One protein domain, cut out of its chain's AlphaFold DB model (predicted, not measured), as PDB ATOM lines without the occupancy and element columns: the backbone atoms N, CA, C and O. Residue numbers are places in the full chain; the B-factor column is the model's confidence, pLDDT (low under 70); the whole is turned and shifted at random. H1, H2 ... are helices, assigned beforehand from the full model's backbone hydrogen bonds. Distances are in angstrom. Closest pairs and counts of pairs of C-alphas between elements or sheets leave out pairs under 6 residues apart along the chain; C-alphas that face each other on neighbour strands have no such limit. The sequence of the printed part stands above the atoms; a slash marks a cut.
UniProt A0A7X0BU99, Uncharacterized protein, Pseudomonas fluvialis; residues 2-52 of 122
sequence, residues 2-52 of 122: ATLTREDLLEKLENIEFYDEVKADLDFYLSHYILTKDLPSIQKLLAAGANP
ATOM      1  N   ALA A   2     327.114  13.947  62.747       63.41
ATOM      2  CA  ALA A   2     326.945  13.146  63.959       63.41
ATOM      3  C   ALA A   2     328.320  12.963  64.613       63.41
ATOM      4  O   ALA A   2     329.252  12.506  63.955       63.41
ATOM      5  N   THR A   3     328.464  13.364  65.873       81.38
ATOM      6  CA  THR A   3     329.719  13.222  66.614       81.38
ATOM      7  C   THR A   3     329.954  11.750  66.932       81.38
ATOM      8  O   THR A   3     329.089  11.104  67.523       81.38
ATOM      9  N   LEU A   4     331.112  11.219  66.533       90.75
ATOM     10  CA  LEU A   4     331.552   9.886  66.934       90.75
ATOM     11  C   LEU A   4     331.739   9.836  68.451       90.75
ATOM     12  O   LEU A   4     332.095  10.845  69.072       90.75
ATOM     13  N   THR A   5     331.526   8.661  69.040       94.06
ATOM     14  CA  THR A   5     331.979   8.427  70.412       94.06
ATOM     15  C   THR A   5     333.506   8.470  70.460       94.06
ATOM     16  O   THR A   5     334.185   8.382  69.430       94.06
ATOM     17  N   ARG A   6     334.065   8.616  71.663       94.62
ATOM     18  CA  ARG A   6     335.515   8.590  71.854       94.62
ATOM     19  C   ARG A   6     336.095   7.272  71.356       94.62
ATOM     20  O   ARG A   6     337.057   7.283  70.601       94.62
ATOM     21  N   GLU A   7     335.493   6.158  71.746       95.12
ATOM     22  CA  GLU A   7     335.932   4.812  71.388       95.12
ATOM     23  C   GLU A   7     335.909   4.606  69.868       95.12
ATOM     24  O   GLU A   7     336.937   4.232  69.303       95.12
ATOM     25  N   ASP A   8     334.798   4.954  69.208       95.19
ATOM     26  CA  ASP A   8     334.668   4.828  67.750       95.19
ATOM     27  C   ASP A   8     335.703   5.691  67.018       95.19
ATOM     28  O   ASP A   8     336.298   5.267  66.028       95.19
ATOM     29  N   LEU A   9     335.940   6.918  67.499       95.94
ATOM     30  CA  LEU A   9     336.956   7.791  66.921       95.94
ATOM     31  C   LEU A   9     338.349   7.171  67.059       95.94
ATOM     32  O   LEU A   9     339.087   7.122  66.078       95.94
ATOM     33  N   LEU A  10     338.720   6.700  68.253       94.50
ATOM     34  CA  LEU A  10     340.056   6.153  68.489       94.50
ATOM     35  C   LEU A  10     340.323   4.888  67.665       94.50
ATOM     36  O   LEU A  10     341.459   4.717  67.221       94.50
ATOM     37  N   GLU A  11     339.308   4.049  67.440       95.19
ATOM     38  CA  GLU A  11     339.388   2.893  66.537       95.19
ATOM     39  C   GLU A  11     339.594   3.340  65.084       95.19
ATOM     40  O   GLU A  11     340.496   2.857  64.394       95.19
ATOM     41  N   LYS A  12     338.810   4.321  64.617       96.12
ATOM     42  CA  LYS A  12     338.957   4.851  63.255       96.12
ATOM     43  C   LYS A  12     340.315   5.511  63.019       96.12
ATOM     44  O   LYS A  12     340.872   5.356  61.935       96.12
ATOM     45  N   LEU A  13     340.882   6.195  64.017       96.38
ATOM     46  CA  LEU A  13     342.209   6.818  63.913       96.38
ATOM     47  C   LEU A  13     343.336   5.798  63.677       96.38
ATOM     48  O   LEU A  13     344.338   6.142  63.056       96.38
ATOM     49  N   GLU A  14     343.186   4.547  64.122       95.00
ATOM     50  CA  GLU A  14     344.184   3.490  63.881       95.00
ATOM     51  C   GLU A  14     344.237   3.049  62.416       95.00
ATOM     52  O   GLU A  14     345.259   2.550  61.955       95.00
ATOM     53  N   ASN A  15     343.156   3.286  61.676       95.00
ATOM     54  CA  ASN A  15     342.989   2.913  60.278       95.00
ATOM     55  C   ASN A  15     342.578   4.136  59.449       95.00
ATOM     56  O   ASN A  15     341.754   4.037  58.538       95.00
ATOM     57  N   ILE A  16     343.127   5.310  59.791       95.06
ATOM     58  CA  ILE A  16     342.630   6.592  59.281       95.06
ATOM     59  C   ILE A  16     342.633   6.666  57.754       95.06
ATOM     60  O   ILE A  16     341.774   7.323  57.179       95.06
ATOM     61  N   GLU A  17     343.541   5.957  57.079       94.88
ATOM     62  CA  GLU A  17     343.626   5.928  55.618       94.88
ATOM     63  C   GLU A  17     342.307   5.552  54.921       94.88
ATOM     64  O   GLU A  17     342.072   6.062  53.827       94.88
ATOM     65  N   PHE A  18     341.430   4.783  55.581       95.88
ATOM     66  CA  PHE A  18     340.129   4.342  55.061       95.88
ATOM     67  C   PHE A  18     338.944   5.255  55.417       95.88
ATOM     68  O   PHE A  18     337.837   5.012  54.939       95.88
ATOM     69  N   TYR A  19     339.151   6.280  56.249       94.88
ATOM     70  CA  TYR A  19     338.087   7.139  56.782       94.88
ATOM     71  C   TYR A  19     338.325   8.601  56.405       94.88
ATOM     72  O   TYR A  19     338.717   9.427  57.235       94.88
ATOM     73  N   ASP A  20     338.095   8.932  55.135       94.06
ATOM     74  CA  ASP A  20     338.260  10.302  54.631       94.06
ATOM     75  C   ASP A  20     337.338  11.298  55.342       94.06
ATOM     76  O   ASP A  20     337.717  12.452  55.537       94.06
ATOM     77  N   GLU A  21     336.168  10.850  55.809       92.94
ATOM     78  CA  GLU A  21     335.282  11.681  56.619       92.94
ATOM     79  C   GLU A  21     335.891  12.025  57.980       92.94
ATOM     80  O   GLU A  21     335.681  13.118  58.481       92.94
ATOM     81  N   VAL A  22     336.689  11.133  58.576       94.44
ATOM     82  CA  VAL A  22     337.372  11.432  59.845       94.44
ATOM     83  C   VAL A  22     338.565  12.349  59.609       94.44
ATOM     84  O   VAL A  22     338.778  13.265  60.399       94.44
ATOM     85  N   LYS A  23     339.316  12.145  58.515       94.31
ATOM     86  CA  LYS A  23     340.426  13.037  58.134       94.31
ATOM     87  C   LYS A  23     339.962  14.482  57.982       94.31
ATOM     88  O   LYS A  23     340.655  15.385  58.439       94.31
ATOM     89  N   ALA A  24     338.807  14.685  57.349       93.62
ATOM     90  CA  ALA A  24     338.248  16.010  57.107       93.62
ATOM     91  C   ALA A  24     337.898  16.770  58.401       93.62
ATOM     92  O   ALA A  24     337.896  17.997  58.395       93.62
ATOM     93  N   ASP A  25     337.655  16.054  59.504       94.00
ATOM     94  CA  ASP A  25     337.169  16.619  60.768       94.00
ATOM     95  C   ASP A  25     338.160  16.475  61.937       94.00
ATOM     96  O   ASP A  25     337.804  16.701  63.097       94.00
ATOM     97  N   LEU A  26     339.423  16.126  61.664       95.56
ATOM     98  CA  LEU A  26     340.460  15.982  62.694       95.56
ATOM     99  C   LEU A  26     340.593  17.226  63.579       95.56
ATOM    100  O   LEU A  26     340.679  17.106  64.803       95.56
ATOM    101  N   ASP A  27     340.558  18.411  62.974       93.56
ATOM    102  CA  ASP A  27     340.713  19.692  63.668       93.56
ATOM    103  C   ASP A  27     339.531  19.966  64.604       93.56
ATOM    104  O   ASP A  27     339.710  20.432  65.734       93.56
ATOM    105  N   PHE A  28     338.322  19.598  64.167       92.81
ATOM    106  CA  PHE A  28     337.109  19.692  64.971       92.81
ATOM    107  C   PHE A  28     337.194  18.787  66.209       92.81
ATOM    108  O   PHE A  28     336.912  19.225  67.330       92.81
ATOM    109  N   TYR A  29     337.631  17.535  66.038       95.31
ATOM    110  CA  TYR A  29     337.839  16.637  67.174       95.31
ATOM    111  C   TYR A  29     338.959  17.138  68.089       95.31
ATOM    112  O   TYR A  29     338.805  17.098  69.311       95.31
ATOM    113  N   LEU A  30     340.055  17.654  67.528       96.50
ATOM    114  CA  LEU A  30     341.169  18.188  68.307       96.50
ATOM    115  C   LEU A  30     340.704  19.327  69.220       96.50
ATOM    116  O   LEU A  30     340.965  19.272  70.422       96.50
ATOM    117  N   SER A  31     339.937  20.285  68.688       94.81
ATOM    118  CA  SER A  31     339.296  21.344  69.481       94.81
ATOM    119  C   SER A  31     338.503  20.775  70.661       94.81
ATOM    120  O   SER A  31     338.712  21.171  71.809       94.81
ATOM    121  N   HIS A  32     337.622  19.799  70.412       94.25
ATOM    122  CA  HIS A  32     336.800  19.193  71.460       94.25
ATOM    123  C   HIS A  32     337.637  18.547  72.578       94.25
ATOM    124  O   HIS A  32     337.351  18.735  73.768       94.25
ATOM    125  N   TYR A  33     338.683  17.800  72.221       96.69
ATOM    126  CA  TYR A  33     339.502  17.110  73.218       96.69
ATOM    127  C   TYR A  33     340.478  18.030  73.949       96.69
ATOM    128  O   TYR A  33     340.792  17.759  75.108       96.69
ATOM    129  N   ILE A  34     340.876  19.159  73.354       96.88
ATOM    130  CA  ILE A  34     341.593  20.229  74.064       96.88
ATOM    131  C   ILE A  34     340.704  20.848  75.146       96.88
ATOM    132  O   ILE A  34     341.152  21.002  76.284       96.88
ATOM    133  N   LEU A  35     339.429  21.131  74.847       94.12
ATOM    134  CA  LEU A  35     338.481  21.682  75.826       94.12
ATOM    135  C   LEU A  35     338.272  20.741  77.023       94.12
ATOM    136  O   LEU A  35     338.278  21.169  78.178       94.12
ATOM    137  N   THR A  36     338.126  19.441  76.757       94.69
ATOM    138  CA  THR A  36     337.939  18.418  77.802       94.69
ATOM    139  C   THR A  36     339.254  17.977  78.464       94.69
ATOM    140  O   THR A  36     339.237  17.388  79.555       94.69
ATOM    141  N   LYS A  37     340.391  18.359  77.870       95.75
ATOM    142  CA  LYS A  37     341.769  18.045  78.273       95.75
ATOM    143  C   LYS A  37     342.050  16.532  78.280       95.75
ATOM    144  O   LYS A  37     342.691  16.013  79.192       95.75
ATOM    145  N   ASP A  38     341.551  15.816  77.273       97.06
ATOM    146  CA  ASP A  38     341.813  14.383  77.070       97.06
ATOM    147  C   ASP A  38     343.135  14.186  76.316       97.06
ATOM    148  O   ASP A  38     343.180  14.113  75.087       97.06
ATOM    149  N   LEU A  39     344.228  14.124  77.077       96.94
ATOM    150  CA  LEU A  39     345.585  14.023  76.542       96.94
ATOM    151  C   LEU A  39     345.790  12.830  75.577       96.94
ATOM    152  O   LEU A  39     346.328  13.057  74.492       96.94
ATOM    153  N   PRO A  40     345.349  11.587  75.882       96.81
ATOM    154  CA  PRO A  40     345.444  10.474  74.933       96.81
ATOM    155  C   PRO A  40     344.764  10.732  73.582       96.81
ATOM    156  O   PRO A  40     345.323  10.390  72.536       96.81
ATOM    157  N   SER A  41     343.572  11.335  73.592       97.88
ATOM    158  CA  SER A  41     342.828  11.627  72.360       97.88
ATOM    159  C   SER A  41     343.510  12.732  71.552       97.88
ATOM    160  O   SER A  41     343.697  12.575  70.346       97.88
ATOM    161  N   ILE A  42     343.979  13.795  72.219       98.50
ATOM    162  CA  ILE A  42     344.782  14.865  71.602       98.50
ATOM    163  C   ILE A  42     346.021  14.276  70.916       98.50
ATOM    164  O   ILE A  42     346.282  14.577  69.753       98.50
ATOM    165  N   GLN A  43     346.750  13.388  71.598       98.25
ATOM    166  CA  GLN A  43     347.949  12.762  71.044       98.25
ATOM    167  C   GLN A  43     347.657  11.979  69.761       98.25
ATOM    168  O   GLN A  43     348.396  12.111  68.786       98.25
ATOM    169  N   LYS A  44     346.601  11.154  69.761       97.94
ATOM    170  CA  LYS A  44     346.218  10.356  68.588       97.94
ATOM    171  C   LYS A  44     345.766  11.243  67.424       97.94
ATOM    172  O   LYS A  44     346.144  10.970  66.292       97.94
ATOM    173  N   LEU A  45     345.025  12.317  67.695       98.44
ATOM    174  CA  LEU A  45     344.576  13.267  66.670       98.44
ATOM    175  C   LEU A  45     345.746  14.023  66.033       98.44
ATOM    176  O   LEU A  45     345.842  14.088  64.810       98.44
ATOM    177  N   LEU A  46     346.680  14.524  66.843       98.31
ATOM    178  CA  LEU A  46     347.887  15.183  66.338       98.31
ATOM    179  C   LEU A  46     348.765  14.218  65.528       98.31
ATOM    180  O   LEU A  46     349.247  14.574  64.456       98.31
ATOM    181  N   ALA A  47     348.925  12.973  65.990       97.56
ATOM    182  CA  ALA A  47     349.645  11.935  65.248       97.56
ATOM    183  C   ALA A  47     348.980  11.585  63.906       97.56
ATOM    184  O   ALA A  47     349.667  11.202  62.962       97.56
ATOM    185  N   ALA A  48     347.660  11.744  63.819       97.25
ATOM    186  CA  ALA A  48     346.880  11.560  62.604       97.25
ATOM    187  C   ALA A  48     346.909  12.774  61.653       97.25
ATOM    188  O   ALA A  48     346.356  12.695  60.557       97.25
ATOM    189  N   GLY A  49     347.566  13.874  62.040       96.81
ATOM    190  CA  GLY A  49     347.722  15.068  61.211       96.81
ATOM    191  C   GLY A  49     346.720  16.186  61.492       96.81
ATOM    192  O   GLY A  49     346.617  17.094  60.670       96.81
ATOM    193  N   ALA A  50     346.003  16.148  62.622       96.94
ATOM    194  CA  ALA A  50     345.181  17.276  63.056       96.94
ATOM    195  C   ALA A  50     346.033  18.550  63.158       96.94
ATOM    196  O   ALA A  50     347.139  18.523  63.704       96.94
ATOM    197  N   ASN A  51     345.513  19.666  62.660       96.44
ATOM    198  CA  ASN A  51     346.199  20.944  62.652       96.44
ATOM    199  C   ASN A  51     346.190  21.570  64.061       96.44
ATOM    200  O   ASN A  51     345.131  21.945  64.572       96.44
ATOM    201  N   PRO A  52     347.360  21.761  64.700       97.19
ATOM    202  CA  PRO A  52     347.430  22.394  66.014       97.19
ATOM    203  C   PRO A  52     347.290  23.926  65.958       97.19
ATOM    204  O   PRO A  52     347.345  24.577  66.999       97.19
TER     205      PRO A  52
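What this domain is: This is residues 2 to 52 of the 122 residues of an uncharacterized protein of Pseudomonas fluvialis (UniProt A0A7X0BU99). Three helices make the body: H3 and H4 fold back on each other as a hairpin, and H1 packs on H4 at a shallow tilt, so that their centres form a triangle. The short H2 lies across one end, between the end of H1 and the start of H3. The printed part has 51 residues with four named helices, in the order H1, H2, H3, H4, and no named strand; the class is all helix. It is compact, with a radius of gyration of the C-alphas of 9.6 A, and rounded, spanning 27 by 20 by 18 A.

How they stand to each other: H1, residues 6 to 14, only just touches H2, residues 20 to 24, with 3 pairs of C-alphas within 8 A; the closest are those of Lys 12 and Val 22, 7.6 A apart. H1 touches H4, residues 39 to 47, at a shallow tilt of 31 degrees, the same way; the closest C-alphas are those of Leu 13 and Lys 44, 7.1 A apart. H3, residues 26 to 36, and H4 form a helical hairpin: they touch at a shallow tilt of 18 degrees, opposite ways, with the C-alphas of Leu 30 and Ile 42 closest at 5.9 A. H1 and H3 are near each other, H2 and H3 meet only through their link, and H2 and H4 are apart. In H2, H3 and H4 every O i to N i+4 pair is within hydrogen-bond range; in H1, 4 of 5 are.

Where its parts are: H1 begins at C-alpha 6 (335.515, 8.590, 71.854) and is 12.8 A long. H2 is 6.2 A long. H3, the longest helix, measures 15.5 A from C-alpha 26 (340.460, 15.982, 62.694) to C-alpha 36. H4, 12.2 A long, ends at C-alpha 47 (349.645, 11.935, 65.248).

The domain as a whole: The two C-alphas farthest apart are those of Phe 18 and Leu 35, at 27.1 A. The printed part has no cut, and the three links between helices are tight. The mean pLDDT of the printed part is 94.7, and residue 2 is the one printed residue under 70.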